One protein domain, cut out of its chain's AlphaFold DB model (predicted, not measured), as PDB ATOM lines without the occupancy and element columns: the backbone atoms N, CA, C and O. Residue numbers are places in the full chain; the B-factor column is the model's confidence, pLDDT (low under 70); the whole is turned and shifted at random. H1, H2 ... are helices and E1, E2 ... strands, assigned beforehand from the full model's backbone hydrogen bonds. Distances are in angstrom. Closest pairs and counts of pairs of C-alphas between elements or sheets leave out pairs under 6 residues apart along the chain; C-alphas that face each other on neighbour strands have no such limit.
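Overview. This is residues 122 to 258 of the 291 residues of the protein "SH3 domain-containing protein" of Treponema sp. Marseille-Q4132 (UniProt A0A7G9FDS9). Eight antiparallel strands, E1 to E8, make a closed barrel, with the short helix H1 capping one end from outside. The part after E8, with H2, H3 and H4, is a loosely wound tail outside the wall, on the side of E1 and E8. The printed part has 137 residues with four named helices and eight named strands, in the order H1, E1 to E8, H2, H3, H4. The class is mixed, helices and strands; the whole is compact, with a radius of gyration of the C-alphas of 14.7 A and spans of 46 by 38 by 28 A.

Along the chain. H1, residues 122 to 129, begins at C-alpha 122 at (2.010, 25.659, 13.904) and is 10.4 A long. E1 is residues 132 to 135, E2 138 to 142 and E3 147 to 152. E4, residues 158 to 166, measures 24.4 A and bends by 63 degrees at residue 161. E5, residues 171 to 179, measures 24.1 A and bends by 53 degrees at residue 175. E6, residues 184 to 198, is the longest strand at 33.9 A and bends by 78 degrees at residue 195; its C-alpha 198 is at (6.997, 14.518, 25.067). E7 is residues 201 to 206 and E8 209 to 215. H2 is residues 220 to 226, H3 238 to 243 and H4 250 to 254, with C-alpha 254 at (2.617, 12.094, 37.531).

Arrangement. E1 to E8 form a meander, each strand the antiparallel neighbour of the one before, and E8 and E1 close the ring. N 133 and O 140 of E1 and E2 are 2.8 A apart, within hydrogen-bond range, as are N 139 and O 151 of E2 and E3, at 2.8 A, and N 150 and O 159 of E3 and E4, at 2.8 A. So are N 162 and O 175 of E4 and E5, at 2.9 A, and N 174 and O 190 of E5 and E6, at 2.8 A. Pairing is staggered on E6: residues 184 to 193 pair with E5 and 193 to 198 with E7, where N 205 and O 193 are 2.8 A apart. N 204 and O 211 of E7 and E8 are 2.9 A apart, and N 134 and O 214 of E1 and E8 2.8 A. H1 is on the barrel, outside it, at a height over the sheet of 7.1 A; its closest C-alphas to E2 are those of Ser 129 and Phe 142, 4.9 A apart. H3 is on the barrel, and H2 is not on it. H2 and H3 are close but not clearly touching, about perpendicular at 75 degrees, with the C-alphas of Ser 220 and Glu 238 closest at 6.6 A. H4 is not on the barrel, but only just, with 4 pairs of C-alphas within 10 A. Every O i to N i+4 pair is within hydrogen-bond range in H1, H3 and H4, and 2 of 3 in H2.

Size, cuts and confidence. The two C-alphas farthest apart, those of Pro 186 and Ile 258, are 47.0 A apart. The printed part has no cut. The link from H2 to H3, 11 residues, is long, and that from H3 to H4 is short. The mean pLDDT of the printed part is 82.2; residues under 70 include 217 to 247 and 256 to 258.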
ATOM      1  N   ALA A 122       2.686  24.799  12.936       94.94
ATOM      2  CA  ALA A 122       2.010  25.659  13.904       94.94
ATOM      3  C   ALA A 122       1.811  24.957  15.260       94.94
ATOM      4  O   ALA A 122       1.988  25.585  16.300       94.94
ATOM      5  N   ASP A 123       1.512  23.655  15.269       94.31
ATOM      6  CA  ASP A 123       1.375  22.877  16.510       94.31
ATOM      7  C   ASP A 123       2.712  22.736  17.237       94.31
ATOM      8  O   ASP A 123       2.787  22.944  18.450       94.31
ATOM      9  N   LEU A 124       3.791  22.472  16.494       95.75
ATOM     10  CA  LEU A 124       5.143  22.447  17.049       95.75
ATOM     11  C   LEU A 124       5.542  23.821  17.609       95.75
ATOM     12  O   LEU A 124       6.118  23.907  18.694       95.75
ATOM     13  N   GLN A 125       5.209  24.903  16.904       95.19
ATOM     14  CA  GLN A 125       5.479  26.263  17.358       95.19
ATOM     15  C   GLN A 125       4.712  26.592  18.646       95.19
ATOM     16  O   GLN A 125       5.302  27.098  19.605       95.19
ATOM     17  N   ARG A 126       3.423  26.236  18.707       91.44
ATOM     18  CA  ARG A 126       2.604  26.359  19.919       91.44
ATOM     19  C   ARG A 126       3.217  25.579  21.070       91.44
ATOM     20  O   ARG A 126       3.429  26.164  22.130       91.44
ATOM     21  N   TYR A 127       3.589  24.319  20.848       92.00
ATOM     22  CA  TYR A 127       4.244  23.475  21.844       92.00
ATOM     23  C   TYR A 127       5.523  24.116  22.406       92.00
ATOM     24  O   TYR A 127       5.663  24.235  23.623       92.00
ATOM     25  N   LEU A 128       6.423  24.594  21.539       92.94
ATOM     26  CA  LEU A 128       7.660  25.260  21.963       92.94
ATOM     27  C   LEU A 128       7.393  26.545  22.747       92.94
ATOM     28  O   LEU A 128       8.160  26.881  23.645       92.94
ATOM     29  N   SER A 129       6.311  27.254  22.434       89.38
ATOM     30  CA  SER A 129       5.979  28.523  23.082       89.38
ATOM     31  C   SER A 129       5.326  28.398  24.460       89.38
ATOM     32  O   SER A 129       5.147  29.407  25.142       89.38
ATOM     33  N   ARG A 130       4.986  27.173  24.888       82.81
ATOM     34  CA  ARG A 130       4.303  26.922  26.166       82.81
ATOM     35  C   ARG A 130       5.119  27.357  27.375       82.81
ATOM     36  O   ARG A 130       4.558  27.829  28.356       82.81
ATOM     37  N   PHE A 131       6.434  27.179  27.320       81.38
ATOM     38  CA  PHE A 131       7.316  27.404  28.458       81.38
ATOM     39  C   PHE A 131       8.629  28.019  28.002       81.38
ATOM     40  O   PHE A 131       9.042  27.882  26.848       81.38
ATOM     41  N   SER A 132       9.338  28.632  28.943       85.94
ATOM     42  CA  SER A 132      10.793  28.643  28.837       85.94
ATOM     43  C   SER A 132      11.301  27.213  29.008       85.94
ATOM     44  O   SER A 132      10.809  26.467  29.848       85.94
ATOM     45  N   TRP A 133      12.284  26.832  28.213       88.81
ATOM     46  CA  TRP A 133      12.907  25.519  28.205       88.81
ATOM     47  C   TRP A 133      14.310  25.620  28.766       88.81
ATOM     48  O   TRP A 133      15.066  26.493  28.348       88.81
ATOM     49  N   VAL A 134      14.685  24.719  29.658       87.12
ATOM     50  CA  VAL A 134      15.993  24.725  30.306       87.12
ATOM     51  C   VAL A 134      16.765  23.450  30.044       87.12
ATOM     52  O   VAL A 134      16.185  22.383  29.846       87.12
ATOM     53  N   SER A 135      18.084  23.587  30.007       86.81
ATOM     54  CA  SER A 135      19.042  22.490  29.915       86.81
ATOM     55  C   SER A 135      20.345  22.935  30.553       86.81
ATOM     56  O   SER A 135      20.946  23.903  30.067       86.81
ATOM     57  N   ASP A 136      20.785  22.244  31.601       82.12
ATOM     58  CA  ASP A 136      21.879  22.723  32.454       82.12
ATOM     59  C   ASP A 136      21.624  24.190  32.850       82.12
ATOM     60  O   ASP A 136      20.483  24.623  32.943       82.12
ATOM     61  N   ASN A 137      22.658  25.015  32.971       79.50
ATOM     62  CA  ASN A 137      22.538  26.434  33.311       79.50
ATOM     63  C   ASN A 137      21.983  27.355  32.194       79.50
ATOM     64  O   ASN A 137      22.198  28.569  32.229       79.50
ATOM     65  N   ARG A 138      21.317  26.806  31.171       86.75
ATOM     66  CA  ARG A 138      20.851  27.546  29.987       86.75
ATOM     67  C   ARG A 138      19.338  27.517  29.893       86.75
ATOM     68  O   ARG A 138      18.740  26.450  30.018       86.75
ATOM     69  N   TYR A 139      18.733  28.644  29.537       89.69
ATOM     70  CA  TYR A 139      17.322  28.713  29.176       89.69
ATOM     71  C   TYR A 139      17.119  29.189  27.736       89.69
ATOM     72  O   TYR A 139      17.934  29.898  27.144       89.69
ATOM     73  N   ARG A 140      15.998  28.764  27.163       92.00
ATOM     74  CA  ARG A 140      15.543  29.069  25.811       92.00
ATOM     75  C   ARG A 140      14.075  29.435  25.870       92.00
ATOM     76  O   ARG A 140      13.288  28.728  26.487       92.00
ATOM     77  N   LYS A 141      13.682  30.512  25.207       92.56
ATOM     78  CA  LYS A 141      12.284  30.919  25.096       92.56
ATOM     79  C   LYS A 141      11.929  31.103  23.634       92.56
ATOM     80  O   LYS A 141      12.581  31.857  22.913       92.56
ATOM     81  N   PHE A 142      10.865  30.429  23.231       93.62
ATOM     82  CA  PHE A 142      10.290  30.510  21.900       93.62
ATOM     83  C   PHE A 142       8.977  31.281  22.008       93.62
ATOM     84  O   PHE A 142       8.149  30.971  22.859       93.62
ATOM     85  N   SER A 143       8.784  32.321  21.200       91.69
ATOM     86  CA  SER A 143       7.524  33.071  21.183       91.69
ATOM     87  C   SER A 143       6.592  32.573  20.073       91.69
ATOM     88  O   SER A 143       7.084  32.137  19.027       91.69
ATOM     89  N   PRO A 144       5.260  32.679  20.227       89.25
ATOM     90  CA  PRO A 144       4.314  32.347  19.158       89.25
ATOM     91  C   PRO A 144       4.531  33.147  17.863       89.25
ATOM     92  O   PRO A 144       4.127  32.711  16.797       89.25
ATOM     93  N   GLU A 145       5.213  34.290  17.922       92.06
ATOM     94  CA  GLU A 145       5.512  35.158  16.773       92.06
ATOM     95  C   GLU A 145       6.865  34.847  16.106       92.06
ATOM     96  O   GLU A 145       7.338  35.616  15.268       92.06
ATOM     97  N   GLY A 146       7.531  33.756  16.498       95.12
ATOM     98  CA  GLY A 146       8.806  33.343  15.906       95.12
ATOM     99  C   GLY A 146      10.029  34.053  16.495       95.12
ATOM    100  O   GLY A 146      11.096  34.038  15.879       95.12
ATOM    101  N   LYS A 147       9.916  34.689  17.671       96.75
ATOM    102  CA  LYS A 147      11.076  35.255  18.384       96.75
ATOM    103  C   LYS A 147      11.746  34.194  19.243       96.75
ATOM    104  O   LYS A 147      11.074  33.390  19.885       96.75
ATOM    105  N   TYR A 148      13.069  34.229  19.277       96.38
ATOM    106  CA  TYR A 148      13.889  33.343  20.087       96.38
ATOM    107  C   TYR A 148      14.699  34.152  21.090       96.38
ATOM    108  O   TYR A 148      15.289  35.174  20.732       96.38
ATOM    109  N   PHE A 149      14.744  33.664  22.323       93.56
ATOM    110  CA  PHE A 149      15.632  34.158  23.360       93.56
ATOM    111  C   PHE A 149      16.413  32.995  23.946       93.56
ATOM    112  O   PHE A 149      15.872  31.914  24.176       93.56
ATOM    113  N   PHE A 150      17.679  33.251  24.210       92.69
ATOM    114  CA  PHE A 150      18.598  32.377  24.901       92.69
ATOM    115  C   PHE A 150      19.200  33.161  26.057       92.69
ATOM    116  O   PHE A 150      19.484  34.349  25.914       92.69
ATOM    117  N   GLY A 151      19.440  32.498  27.176       88.25
ATOM    118  CA  GLY A 151      20.219  33.086  28.249       88.25
ATOM    119  C   GLY A 151      20.879  32.032  29.106       88.25
ATOM    120  O   GLY A 151      20.466  30.868  29.140       88.25
ATOM    121  N   LEU A 152      21.924  32.464  29.790       84.31
ATOM    122  CA  LEU A 152      22.474  31.750  30.927       84.31
ATOM    123  C   LEU A 152      21.736  32.235  32.174       84.31
ATOM    124  O   LEU A 152      21.448  33.422  32.294       84.31
ATOM    125  N   LEU A 153      21.383  31.319  33.071       75.00
ATOM    126  CA  LEU A 153      20.562  31.646  34.241       75.00
ATOM    127  C   LEU A 153      21.227  32.691  35.148       75.00
ATOM    128  O   LEU A 153      20.551  33.576  35.648       75.00
ATOM    129  N   GLU A 154      22.553  32.662  35.252       69.56
ATOM    130  CA  GLU A 154      23.318  33.478  36.202       69.56
ATOM    131  C   GLU A 154      24.389  34.340  35.507       69.56
ATOM    132  O   GLU A 154      25.495  34.538  36.006       69.56
ATOM    133  N   SER A 155      24.104  34.817  34.294       70.19
ATOM    134  CA  SER A 155      25.007  35.700  33.553       70.19
ATOM    135  C   SER A 155      24.222  36.693  32.701       70.19
ATOM    136  O   SER A 155      23.150  36.375  32.193       70.19
ATOM    137  N   GLY A 156      24.794  37.884  32.495       68.00
ATOM    138  CA  GLY A 156      24.300  38.850  31.506       68.00
ATOM    139  C   GLY A 156      24.439  38.362  30.057       68.00
ATOM    140  O   GLY A 156      23.918  38.996  29.146       68.00
ATOM    141  N   MET A 157      25.116  37.228  29.832       80.38
ATOM    142  CA  MET A 157      25.250  36.625  28.516       80.38
ATOM    143  C   MET A 157      23.940  35.970  28.075       80.38
ATOM    144  O   MET A 157      23.373  35.091  28.732       80.38
ATOM    145  N   GLY A 158      23.504  36.343  26.882       89.06
ATOM    146  CA  GLY A 158      22.324  35.795  26.255       89.06
ATOM    147  C   GLY A 158      22.387  35.857  24.743       89.06
ATOM    148  O   GLY A 158      23.419  36.079  24.118       89.06
ATOM    149  N   GLY A 159      21.242  35.597  24.139       91.88
ATOM    150  CA  GLY A 159      21.063  35.699  22.710       91.88
ATOM    151  C   GLY A 159      19.624  36.025  22.384       91.88
ATOM    152  O   GLY A 159      18.693  35.583  23.055       91.88
ATOM    153  N   SER A 160      19.428  36.809  21.335       93.75
ATOM    154  CA  SER A 160      18.094  37.094  20.824       93.75
ATOM    155  C   SER A 160      18.076  36.995  19.312       93.75
ATOM    156  O   SER A 160      19.067  37.253  18.624       93.75
ATOM    157  N   GLY A 161      16.937  36.571  18.784       95.94
ATOM    158  CA  GLY A 161      16.821  36.315  17.366       95.94
ATOM    159  C   GLY A 161      15.447  35.841  16.952       95.94
ATOM    160  O   GLY A 161      14.431  36.128  17.593       95.94
ATOM    161  N   LYS A 162      15.430  35.109  15.846       97.69
ATOM    162  CA  LYS A 162      14.232  34.489  15.292       97.69
ATOM    163  C   LYS A 162      14.413  32.985  15.221       97.69
ATOM    164  O   LYS A 162      15.538  32.500  15.103       97.69
ATOM    165  N   TYR A 163      13.300  32.271  15.248       98.25
ATOM    166  CA  TYR A 163      13.273  30.855  14.940       98.25
ATOM    167  C   TYR A 163      12.159  30.525  13.956       98.25
ATOM    168  O   TYR A 163      11.167  31.243  13.836       98.25
ATOM    169  N   SER A 164      12.337  29.406  13.272       98.06
ATOM    170  CA  SER A 164      11.298  28.707  12.534       98.06
ATOM    171  C   SER A 164      11.390  27.217  12.830       98.06
ATOM    172  O   SER A 164      12.398  26.725  13.347       98.06
ATOM    173  N   VAL A 165      10.325  26.487  12.523       98.38
ATOM    174  CA  VAL A 165      10.240  25.054  12.791       98.38
ATOM    175  C   VAL A 165       9.826  24.296  11.544       98.38
ATOM    176  O   VAL A 165       9.221  24.860  10.639       98.38
ATOM    177  N   SER A 166      10.170  23.015  11.510       98.00
ATOM    178  CA  SER A 166       9.617  22.059  10.563       98.00
ATOM    179  C   SER A 166       9.398  20.734  11.277       98.00
ATOM    180  O   SER A 166      10.365  20.054  11.627       98.00
ATOM    181  N   ILE A 167       8.140  20.354  11.487       97.12
ATOM    182  CA  ILE A 167       7.775  19.061  12.073       97.12
ATOM    183  C   ILE A 167       8.138  17.920  11.122       97.12
ATOM    184  O   ILE A 167       8.690  16.909  11.550       97.12
ATOM    185  N   LYS A 168       7.938  18.130   9.812       96.81
ATOM    186  CA  LYS A 168       8.288  17.173   8.755       96.81
ATOM    187  C   LYS A 168       9.780  16.852   8.759       96.81
ATOM    188  O   LYS A 168      10.154  15.686   8.702       96.81
ATOM    189  N   ASN A 169      10.622  17.883   8.834       97.62
ATOM    190  CA  ASN A 169      12.074  17.707   8.844       97.62
ATOM    191  C   ASN A 169      12.624  17.458  10.255       97.62
ATOM    192  O   ASN A 169      13.813  17.194  10.396       97.62
ATOM    193  N   LYS A 170      11.774  17.540  11.289       97.81
ATOM    194  CA  LYS A 170      12.154  17.479  12.703       97.81
ATOM    195  C   LYS A 170      13.270  18.470  13.039       97.81
ATOM    196  O   LYS A 170      14.299  18.100  13.593       97.81
ATOM    197  N   THR A 171      13.080  19.742  12.700       98.38
ATOM    198  CA  THR A 171      14.095  20.785  12.920       98.38
ATOM    199  C   THR A 171      13.521  22.051  13.532       98.38
ATOM    200  O   THR A 171      12.419  22.469  13.181       98.38
ATOM    201  N   ILE A 172      14.332  22.719  14.346       98.44
ATOM    202  CA  ILE A 172      14.164  24.110  14.768       98.44
ATOM    203  C   ILE A 172      15.351  24.880  14.188       98.44
ATOM    204  O   ILE A 172      16.500  24.578  14.501       98.44
ATOM    205  N   THR A 173      15.092  25.840  13.305       98.38
ATOM    206  CA  THR A 173      16.135  26.685  12.708       98.38
ATOM    207  C   THR A 173      16.166  28.014  13.436       98.38
ATOM    208  O   THR A 173      15.133  28.667  13.563       98.38
ATOM    209  N   LEU A 174      17.343  28.426  13.888       97.94
ATOM    210  CA  LEU A 174      17.564  29.682  14.588       97.94
ATOM    211  C   LEU A 174      18.387  30.635  13.730       97.94
ATOM    212  O   LEU A 174      19.329  30.216  13.061       97.94
ATOM    213  N   SER A 175      18.063  31.918  13.831       97.12
ATOM    214  CA  SER A 175      18.927  33.027  13.435       97.12
ATOM    215  C   SER A 175      19.097  33.920  14.656       97.12
ATOM    216  O   SER A 175      18.191  34.693  14.983       97.12
ATOM    217  N   VAL A 176      20.210  33.769  15.365       95.69
ATOM    218  CA  VAL A 176      20.423  34.310  16.711       95.69
ATOM    219  C   VAL A 176      21.729  35.083  16.775       95.69
ATOM    220  O   VAL A 176      22.717  34.701  16.168       95.69
ATOM    221  N   SER A 177      21.722  36.193  17.501       95.00
ATOM    222  CA  SER A 177      22.928  36.940  17.836       95.00
ATOM    223  C   SER A 177      23.155  36.806  19.336       95.00
ATOM    224  O   SER A 177      22.245  37.096  20.120       95.00
ATOM    225  N   TYR A 178      24.335  36.307  19.701       92.62
ATOM    226  CA  TYR A 178      24.769  36.117  21.081       92.62
ATOM    227  C   TYR A 178      25.592  37.307  21.554       92.62
ATOM    228  O   TYR A 178      26.286  37.940  20.762       92.62
ATOM    229  N   GLY A 179      25.519  37.612  22.840       88.38
ATOM    230  CA  GLY A 179      26.182  38.769  23.414       88.38
ATOM    231  C   GLY A 179      25.866  38.926  24.891       88.38
ATOM    232  O   GLY A 179      25.239  38.054  25.491       88.38
ATOM    233  N   ASP A 180      26.280  40.045  25.454       84.88
ATOM    234  CA  ASP A 180      25.947  40.486  26.804       84.88
ATOM    235  C   ASP A 180      25.342  41.902  26.748       84.88
ATOM    236  O   ASP A 180      24.840  42.329  25.704       84.88
ATOM    237  N   GLU A 181      25.318  42.615  27.873       74.62
ATOM    238  CA  GLU A 181      24.765  43.973  27.939       74.62
ATOM    239  C   GLU A 181      25.573  44.997  27.125       74.62
ATOM    240  O   GLU A 181      25.008  45.986  26.657       74.62
ATOM    241  N   GLU A 182      26.871  44.762  26.917       82.50
ATOM    242  CA  GLU A 182      27.792  45.712  26.286       82.50
ATOM    243  C   GLU A 182      28.110  45.344  24.832       82.50
ATOM    244  O   GLU A 182      28.443  46.212  24.019       82.50
ATOM    245  N   TYR A 183      27.981  44.066  24.476       83.81
ATOM    246  CA  TYR A 183      28.345  43.553  23.165       83.81
ATOM    247  C   TYR A 183      27.251  42.699  22.536       83.81
ATOM    248  O   TYR A 183      26.696  41.791  23.149       83.81
ATOM    249  N   LYS A 184      27.019  42.919  21.238       86.38
ATOM    250  CA  LYS A 184      26.156  42.081  20.407       86.38
ATOM    251  C   LYS A 184      26.961  41.465  19.267       86.38
ATOM    252  O   LYS A 184      27.397  42.164  18.355       86.38
ATOM    253  N   GLY A 185      27.121  40.148  19.316       90.00
ATOM    254  CA  GLY A 185      27.840  39.363  18.322       90.00
ATOM    255  C   GLY A 185      27.118  39.247  16.979       90.00
ATOM    256  O   GLY A 185      25.964  39.674  16.835       90.00
ATOM    257  N   PRO A 186      27.778  38.657  15.968       93.50
ATOM    258  CA  PRO A 186      27.175  38.436  14.661       93.50
ATOM    259  C   PRO A 186      25.935  37.537  14.754       93.50
ATOM    260  O   PRO A 186      25.743  36.791  15.713       93.50
ATOM    261  N   VAL A 187      25.070  37.616  13.741       95.38
ATOM    262  CA  VAL A 187      23.938  36.691  13.622       95.38
ATOM    263  C   VAL A 187      24.456  35.351  13.114       95.38
ATOM    264  O   VAL A 187      24.931  35.246  11.985       95.38
ATOM    265  N   GLU A 188      24.308  34.327  13.937       95.06
ATOM    266  CA  GLU A 188      24.611  32.942  13.620       95.06
ATOM    267  C   GLU A 188      23.337  32.191  13.235       95.06
ATOM    268  O   GLU A 188      22.245  32.446  13.758       95.06
ATOM    269  N   LYS A 189      23.483  31.244  12.305       96.31
ATOM    270  CA  LYS A 189      22.418  30.313  11.944       96.31
ATOM    271  C   LYS A 189      22.687  28.971  12.608       96.31
ATOM    272  O   LYS A 189      23.690  28.328  12.309       96.31
ATOM    273  N   GLU A 190      21.766  28.526  13.451       96.19
ATOM    274  CA  GLU A 190      21.838  27.220  14.108       96.19
ATOM    275  C   GLU A 190      20.667  26.339  13.673       96.19
ATOM    276  O   GLU A 190      19.585  26.829  13.346       96.19
ATOM    277  N   ILE A 191      20.872  25.024  13.666       97.50
ATOM    278  CA  ILE A 191      19.807  24.049  13.427       97.50
ATOM    279  C   ILE A 191      19.820  23.067  14.587       97.50
ATOM    280  O   ILE A 191      20.821  22.392  14.821       97.50
ATOM    281  N   TYR A 192      18.708  22.995  15.309       97.81
ATOM    282  CA  TYR A 192      18.473  21.964  16.310       97.81
ATOM    283  C   TYR A 192      17.628  20.880  15.669       97.81
ATOM    284  O   TYR A 192      16.552  21.160  15.132       97.81
ATOM    285  N   LYS A 193      18.101  19.640  15.719       98.44
ATOM    286  CA  LYS A 193      17.338  18.496  15.226       98.44
ATOM    287  C   LYS A 193      16.540  17.907  16.378       98.44
ATOM    288  O   LYS A 193      17.065  17.697  17.463       98.44
ATOM    289  N   ILE A 194      15.257  17.677  16.149       98.44
ATOM    290  CA  ILE A 194      14.337  17.124  17.133       98.44
ATOM    291  C   ILE A 194      14.460  15.605  17.092       98.44
ATOM    292  O   ILE A 194      14.169  14.975  16.073       98.44
ATOM    293  N   LEU A 195      14.888  15.024  18.207       98.06
ATOM    294  CA  LEU A 195      15.017  13.581  18.365       98.06
ATOM    295  C   LEU A 195      13.737  12.981  18.951       98.06
ATOM    296  O   LEU A 195      13.245  11.980  18.433       98.06
ATOM    297  N   ASP A 196      13.163  13.624  19.971       97.12
ATOM    298  CA  ASP A 196      11.945  13.157  20.640       97.12
ATOM    299  C   ASP A 196      11.137  14.323  21.231       97.12
ATOM    300  O   ASP A 196      11.706  15.314  21.694       97.12
ATOM    301  N   ILE A 197       9.808  14.200  21.232       96.31
ATOM    302  CA  ILE A 197       8.875  15.189  21.784       96.31
ATOM    303  C   ILE A 197       7.945  14.485  22.772       96.31
ATOM    304  O   ILE A 197       7.193  13.587  22.398       96.31
ATOM    305  N   LYS A 198       7.936  14.948  24.022       93.38
ATOM    306  CA  LYS A 198       6.997  14.518  25.067       93.38
ATOM    307  C   LYS A 198       6.204  15.713  25.568       93.38
ATOM    308  O   LYS A 198       6.576  16.849  25.336       93.38
ATOM    309  N   GLU A 199       5.129  15.472  26.305       89.00
ATOM    310  CA  GLU A 199       4.298  16.553  26.850       89.00
ATOM    311  C   GLU A 199       5.083  17.536  27.749       89.00
ATOM    312  O   GLU A 199       4.734  18.717  27.821       89.00
ATOM    313  N   ASP A 200       6.136  17.047  28.410       85.00
ATOM    314  CA  ASP A 200       6.941  17.747  29.413       85.00
ATOM    315  C   ASP A 200       8.458  17.693  29.157       85.00
ATOM    316  O   ASP A 200       9.242  17.994  30.054       85.00
ATOM    317  N   SER A 201       8.907  17.293  27.965       90.06
ATOM    318  CA  SER A 201      10.333  17.317  27.615       90.06
ATOM    319  C   SER A 201      10.550  17.300  26.110       90.06
ATOM    320  O   SER A 201       9.806  16.644  25.383       90.06
ATOM    321  N   LEU A 202      11.626  17.928  25.650       94.56
ATOM    322  CA  LEU A 202      12.032  17.929  24.248       94.56
ATOM    323  C   LEU A 202      13.486  17.467  24.136       94.56
ATOM    324  O   LEU A 202      14.370  18.114  24.686       94.56
ATOM    325  N   LEU A 203      13.743  16.369  23.431       96.44
ATOM    326  CA  LEU A 203      15.103  15.895  23.173       96.44
ATOM    327  C   LEU A 203      15.587  16.444  21.832       96.44
ATOM    328  O   LEU A 203      14.953  16.227  20.796       96.44
ATOM    329  N   LEU A 204      16.714  17.147  21.860       97.56
ATOM    330  CA  LEU A 204      17.326  17.781  20.701       97.56
ATOM    331  C   LEU A 204      18.741  17.256  20.471       97.56
ATOM    332  O   LEU A 204      19.444  16.921  21.413       97.56
ATOM    333  N   GLU A 205      19.186  17.276  19.224       97.44
ATOM    334  CA  GLU A 205      20.595  17.218  18.847       97.44
ATOM    335  C   GLU A 205      21.043  18.650  18.519       97.44
ATOM    336  O   GLU A 205      20.509  19.293  17.606       97.44
ATOM    337  N   ILE A 206      21.996  19.170  19.293       94.00
ATOM    338  CA  ILE A 206      22.551  20.519  19.158       94.00
ATOM    339  C   ILE A 206      24.063  20.384  18.988       94.00
ATOM    340  O   ILE A 206      24.746  19.902  19.888       94.00
ATOM    341  N   LYS A 207      24.593  20.810  17.833       91.38
ATOM    342  CA  LYS A 207      26.037  20.747  17.511       91.38
ATOM    343  C   LYS A 207      26.639  19.346  17.770       91.38
ATOM    344  O   LYS A 207      27.736  19.224  18.304       91.38
ATOM    345  N   GLY A 208      25.898  18.291  17.416       92.31
ATOM    346  CA  GLY A 208      26.311  16.890  17.569       92.31
ATOM    347  C   GLY A 208      26.163  16.300  18.978       92.31
ATOM    348  O   GLY A 208      26.540  15.153  19.184       92.31
ATOM    349  N   SER A 209      25.624  17.053  19.941       93.88
ATOM    350  CA  SER A 209      25.351  16.572  21.302       93.88
ATOM    351  C   SER A 209      23.852  16.441  21.553       93.88
ATOM    352  O   SER A 209      23.079  17.318  21.162       93.88
ATOM    353  N   GLU A 210      23.441  15.375  22.237       95.69
ATOM    354  CA  GLU A 210      22.063  15.233  22.707       95.69
ATOM    355  C   GLU A 210      21.814  16.135  23.918       95.69
ATOM    356  O   GLU A 210      22.556  16.120  24.900       95.69
ATOM    357  N   VAL A 211      20.751  16.928  23.850       93.69
ATOM    358  CA  VAL A 211      20.353  17.880  24.880       93.69
ATOM    359  C   VAL A 211      18.872  17.681  25.161       93.69
ATOM    360  O   VAL A 211      18.021  17.905  24.300       93.69
ATOM    361  N   THR A 212      18.547  17.281  26.389       92.69
ATOM    362  CA  THR A 212      17.157  17.266  26.853       92.69
ATOM    363  C   THR A 212      16.791  18.657  27.342       92.69
ATOM    364  O   THR A 212      17.465  19.206  28.206       92.69
ATOM    365  N   LEU A 213      15.712  19.219  26.812       90.62
ATOM    366  CA  LEU A 213      15.089  20.420  27.335       90.62
ATOM    367  C   LEU A 213      13.922  20.047  28.251       90.62
ATOM    368  O   LEU A 213      13.062  19.244  27.875       90.62
ATOM    369  N   LEU A 214      13.867  20.675  29.422       86.00
ATOM    370  CA  LEU A 214      12.768  20.557  30.380       86.00
ATOM    371  C   LEU A 214      12.068  21.915  30.553       86.00
ATOM    372  O   LEU A 214      12.730  22.947  30.467       86.00
ATOM    373  N   PRO A 215      10.749  21.962  30.775       81.81
ATOM    374  CA  PRO A 215      10.035  23.209  31.039       81.81
ATOM    375  C   PRO A 215      10.518  23.891  32.308       81.81
ATOM    376  O   PRO A 215      10.740  23.219  33.306       81.81
ATOM    377  N   ALA A 216      10.640  25.214  32.284       75.31
ATOM    378  CA  ALA A 216      11.003  25.982  33.458       75.31
ATOM    379  C   ALA A 216       9.890  25.890  34.535       75.31
ATOM    380  O   ALA A 216       8.715  25.957  34.188       75.31
ATOM    381  N   PHE A 217      10.219  25.792  35.825       67.56
ATOM    382  CA  PHE A 217       9.286  25.672  36.940       67.56
ATOM    383  C   PHE A 217       9.469  26.856  37.879       67.56
ATOM    384  O   PHE A 217      10.581  27.338  38.093       67.56
ATOM    385  N   THR A 218       8.352  27.279  38.462       56.38
ATOM    386  CA  THR A 218       8.270  28.306  39.506       56.38
ATOM    387  C   THR A 218       8.882  27.880  40.836       56.38
ATOM    388  O   THR A 218       9.173  28.748  41.647       56.38
ATOM    389  N   ASN A 219       9.016  26.572  41.088       57.47
ATOM    390  CA  ASN A 219       9.213  26.042  42.431       57.47
ATOM    391  C   ASN A 219      10.431  25.114  42.499       57.47
ATOM    392  O   ASN A 219      10.489  24.074  41.833       57.47
ATOM    393  N   SER A 220      11.385  25.461  43.361       55.69
ATOM    394  CA  SER A 220      12.617  24.698  43.567       55.69
ATOM    395  C   SER A 220      12.404  23.263  44.042       55.69
ATOM    396  O   SER A 220      13.230  22.390  43.770       55.69
ATOM    397  N   ASN A 221      11.255  22.960  44.653       54.91
ATOM    398  CA  ASN A 221      10.930  21.602  45.073       54.91
ATOM    399  C   ASN A 221      10.499  20.711  43.899       54.91
ATOM    400  O   ASN A 221      10.785  19.514  43.924       54.91
ATOM    401  N   PHE A 222       9.869  21.259  42.849       58.25
ATOM    402  CA  PHE A 222       9.667  20.515  41.595       58.25
ATOM    403  C   PHE A 222      11.013  20.210  40.942       58.25
ATOM    404  O   PHE A 222      11.248  19.095  40.478       58.25
ATOM    405  N   TRP A 223      11.930  21.177  40.965       59.09
ATOM    406  CA  TRP A 223      13.257  21.024  40.379       59.09
ATOM    407  C   TRP A 223      14.103  19.952  41.055       59.09
ATOM    408  O   TRP A 223      14.620  19.058  40.378       59.09
ATOM    409  N   GLY A 224      14.192  20.001  42.385       57.88
ATOM    410  CA  GLY A 224      14.961  19.047  43.182       57.88
ATOM    411  C   GLY A 224      14.522  17.590  43.011       57.88
ATOM    412  O   GLY A 224      15.284  16.688  43.346       57.88
ATOM    413  N   ASN A 225      13.328  17.366  42.460       56.72
ATOM    414  CA  ASN A 225      12.677  16.069  42.378       56.72
ATOM    415  C   ASN A 225      12.463  15.569  40.936       56.72
ATOM    416  O   ASN A 225      12.638  14.384  40.679       56.72
ATOM    417  N   VAL A 226      12.122  16.446  39.986       58.12
ATOM    418  CA  VAL A 226      11.858  16.073  38.580       58.12
ATOM    419  C   VAL A 226      13.107  16.208  37.704       58.12
ATOM    420  O   VAL A 226      13.276  15.448  36.749       58.12
ATOM    421  N   ALA A 227      13.997  17.157  38.013       57.44
ATOM    422  CA  ALA A 227      15.139  17.466  37.153       57.44
ATOM    423  C   ALA A 227      16.492  17.023  37.704       57.44
ATOM    424  O   ALA A 227      17.385  16.792  36.898       57.44
ATOM    425  N   ARG A 228      16.671  16.853  39.022       57.41
ATOM    426  CA  ARG A 228      17.978  16.466  39.604       57.41
ATOM    427  C   ARG A 228      18.548  15.154  39.060       57.41
ATOM    428  O   ARG A 228      19.764  15.011  38.982       57.41
ATOM    429  N   GLU A 229      17.695  14.209  38.670       57.81
ATOM    430  CA  GLU A 229      18.140  12.949  38.053       57.81
ATOM    431  C   GLU A 229      18.597  13.124  36.594       57.81
ATOM    432  O   GLU A 229      19.317  12.280  36.069       57.81
ATOM    433  N   LYS A 230      18.194  14.218  35.933       60.50
ATOM    434  CA  LYS A 230      18.422  14.467  34.499       60.50
ATOM    435  C   LYS A 230      19.325  15.667  34.208       60.50
ATOM    436  O   LYS A 230      19.811  15.784  33.090       60.50
ATOM    437  N   MET A 231      19.530  16.558  35.175       64.06
ATOM    438  CA  MET A 231      20.286  17.805  35.051       64.06
ATOM    439  C   MET A 231      20.958  18.155  36.381       64.06
ATOM    440  O   MET A 231      20.376  17.979  37.453       64.06
ATOM    441  N   ARG A 232      22.181  18.690  36.313       60.94
ATOM    442  CA  ARG A 232      22.911  19.189  37.485       60.94
ATOM    443  C   ARG A 232      22.841  20.710  37.508       60.94
ATOM    444  O   ARG A 232      23.454  21.364  36.675       60.94
ATOM    445  N   PHE A 233      22.114  21.240  38.480       60.28
ATOM    446  CA  PHE A 233      22.070  22.665  38.788       60.28
ATOM    447  C   PHE A 233      22.771  22.914  40.117       60.28
ATOM    448  O   PHE A 233      22.713  22.075  41.022       60.28
ATOM    449  N   SER A 234      23.436  24.055  40.234       60.78
ATOM    450  CA  SER A 234      23.963  24.524  41.507       60.78
ATOM    451  C   SER A 234      22.850  25.197  42.317       60.78
ATOM    452  O   SER A 234      21.869  25.681  41.757       60.78
ATOM    453  N   ASN A 235      23.020  25.296  43.640       63.53
ATOM    454  CA  ASN A 235      22.129  26.112  44.482       63.53
ATOM    455  C   ASN A 235      22.139  27.600  44.066       63.53
ATOM    456  O   ASN A 235      21.294  28.370  44.508       63.53
ATOM    457  N   PHE A 236      23.112  28.005  43.245       57.62
ATOM    458  CA  PHE A 236      23.241  29.353  42.714       57.62
ATOM    459  C   PHE A 236      22.310  29.606  41.518       57.62
ATOM    460  O   PHE A 236      21.896  30.736  41.350       57.62
ATOM    461  N   ASP A 237      21.918  28.577  40.751       60.50
ATOM    462  CA  ASP A 237      21.040  28.711  39.568       60.50
ATOM    463  C   ASP A 237      19.534  28.775  39.925       60.50
ATOM    464  O   ASP A 237      18.676  29.056  39.085       60.50
ATOM    465  N   GLU A 238      19.181  28.450  41.171       62.28
ATOM    466  CA  GLU A 238      17.797  28.332  41.652       62.28
ATOM    467  C   GLU A 238      16.988  29.650  41.579       62.28
ATOM    468  O   GLU A 238      15.828  29.610  41.145       62.28
ATOM    469  N   PRO A 239      17.541  30.829  41.935       59.31
ATOM    470  CA  PRO A 239      16.808  32.093  41.870       59.31
ATOM    471  C   PRO A 239      16.389  32.485  40.448       59.31
ATOM    472  O   PRO A 239      15.229  32.856  40.235       59.31
ATOM    473  N   ALA A 240      17.284  32.371  39.461       54.12
ATOM    474  CA  ALA A 240      16.963  32.687  38.070       54.12
ATOM    475  C   ALA A 240      15.913  31.741  37.481       54.12
ATOM    476  O   ALA A 240      15.045  32.165  36.717       54.12
ATOM    477  N   MET A 241      15.924  30.472  37.889       60.81
ATOM    478  CA  MET A 241      14.897  29.506  37.502       60.81
ATOM    479  C   MET A 241      13.512  29.889  38.020       60.81
ATOM    480  O   MET A 241      12.545  29.892  37.254       60.81
ATOM    481  N   ASN A 242      13.421  30.288  39.289       58.88
ATOM    482  CA  ASN A 242      12.166  30.737  39.891       58.88
ATOM    483  C   ASN A 242      11.616  32.004  39.205       58.88
ATOM    484  O   ASN A 242      10.400  32.208  39.153       58.88
ATOM    485  N   ALA A 243      12.481  32.840  38.616       49.44
ATOM    486  CA  ALA A 243      12.069  34.017  37.849       49.44
ATOM    487  C   ALA A 243      11.380  33.669  36.516       49.44
ATOM    488  O   ALA A 243      10.591  34.471  36.010       49.44
ATOM    489  N   LEU A 244      11.619  32.476  35.960       51.97
ATOM    490  CA  LEU A 244      11.046  32.069  34.675       51.97
ATOM    491  C   LEU A 244       9.545  31.738  34.758       51.97
ATOM    492  O   LEU A 244       8.885  31.817  33.736       51.97
ATOM    493  N   ARG A 245       8.998  31.450  35.947       61.72
ATOM    494  CA  ARG A 245       7.565  31.302  36.293       61.72
ATOM    495  C   ARG A 245       6.626  30.670  35.242       61.72
ATOM    496  O   ARG A 245       5.960  31.390  34.498       61.72
ATOM    497  N   PHE A 246       6.445  29.344  35.272       61.06
ATOM    498  CA  PHE A 246       5.450  28.640  34.447       61.06
ATOM    499  C   PHE A 246       4.672  27.525  35.178       61.06
ATOM    500  O   PHE A 246       5.139  27.013  36.195       61.06
ATOM    501  N   PRO A 247       3.482  27.162  34.660       62.41
ATOM    502  CA  PRO A 247       2.565  26.201  35.276       62.41
ATOM    503  C   PRO A 247       2.799  24.734  34.861       62.41
ATOM    504  O   PRO A 247       3.582  24.444  33.960       62.41
ATOM    505  N   PHE A 248       2.068  23.806  35.491       70.38
ATOM    506  CA  PHE A 248       2.245  22.354  35.337       70.38
ATOM    507  C   PHE A 248       1.348  21.712  34.274       70.38
ATOM    508  O   PHE A 248       0.197  22.110  34.077       70.38
ATOM    509  N   VAL A 249       1.850  20.632  33.670       69.88
ATOM    510  CA  VAL A 249       1.049  19.685  32.876       69.88
ATOM    511  C   VAL A 249       0.976  18.317  33.532       69.88
ATOM    512  O   VAL A 249       1.775  17.976  34.403       69.88
ATOM    513  N   THR A 250       0.009  17.521  33.089       72.12
ATOM    514  CA  THR A 250      -0.342  16.227  33.688       72.12
ATOM    515  C   THR A 250       0.853  15.288  33.857       72.12
ATOM    516  O   THR A 250       1.041  14.715  34.930       72.12
ATOM    517  N   SER A 251       1.688  15.130  32.826       74.44
ATOM    518  CA  SER A 251       2.888  14.282  32.901       74.44
ATOM    519  C   SER A 251       3.904  14.737  33.946       74.44
ATOM    520  O   SER A 251       4.526  13.877  34.566       74.44
ATOM    521  N   MET A 252       4.039  16.044  34.193       73.94
ATOM    522  CA  MET A 252       4.946  16.554  35.226       73.94
ATOM    523  C   MET A 252       4.491  16.117  36.613       73.94
ATOM    524  O   MET A 252       5.297  15.637  37.402       73.94
ATOM    525  N   ILE A 253       3.191  16.237  36.887       73.00
ATOM    526  CA  ILE A 253       2.596  15.888  38.182       73.00
ATOM    527  C   ILE A 253       2.752  14.391  38.447       73.00
ATOM    528  O   ILE A 253       3.189  13.992  39.522       73.00
ATOM    529  N   LYS A 254       2.481  13.557  37.436       74.00
ATOM    530  CA  LYS A 254       2.617  12.094  37.531       74.00
ATOM    531  C   LYS A 254       4.050  11.617  37.772       74.00
ATOM    532  O   LYS A 254       4.242  10.512  38.264       74.00
ATOM    533  N   LYS A 255       5.052  12.413  37.390       73.25
ATOM    534  CA  LYS A 255       6.475  12.085  37.559       73.25
ATOM    535  C   LYS A 255       7.060  12.589  38.874       73.25
ATOM    536  O   LYS A 255       8.242  12.354  39.117       73.25
ATOM    537  N   LEU A 256       6.283  13.283  39.708       69.12
ATOM    538  CA  LEU A 256       6.780  13.730  40.999       69.12
ATOM    539  C   LEU A 256       7.098  12.516  41.884       69.12
ATOM    540  O   LEU A 256       6.215  11.687  42.114       69.12
ATOM    541  N   PRO A 257       8.333  12.392  42.400       61.62
ATOM    542  CA  PRO A 257       8.648  11.380  43.385       61.62
ATOM    543  C   PRO A 257       7.805  11.641  44.631       61.62
ATOM    544  O   PRO A 257       7.879  12.700  45.254       61.62
ATOM    545  N   ILE A 258       7.023  10.641  45.018       62.16
ATOM    546  CA  ILE A 258       6.288  10.624  46.279       62.16
ATOM    547  C   ILE A 258       7.291  10.241  47.379       62.16
ATOM    548  O   ILE A 258       7.256   9.144  47.927       62.16
TER     549      ILE A 258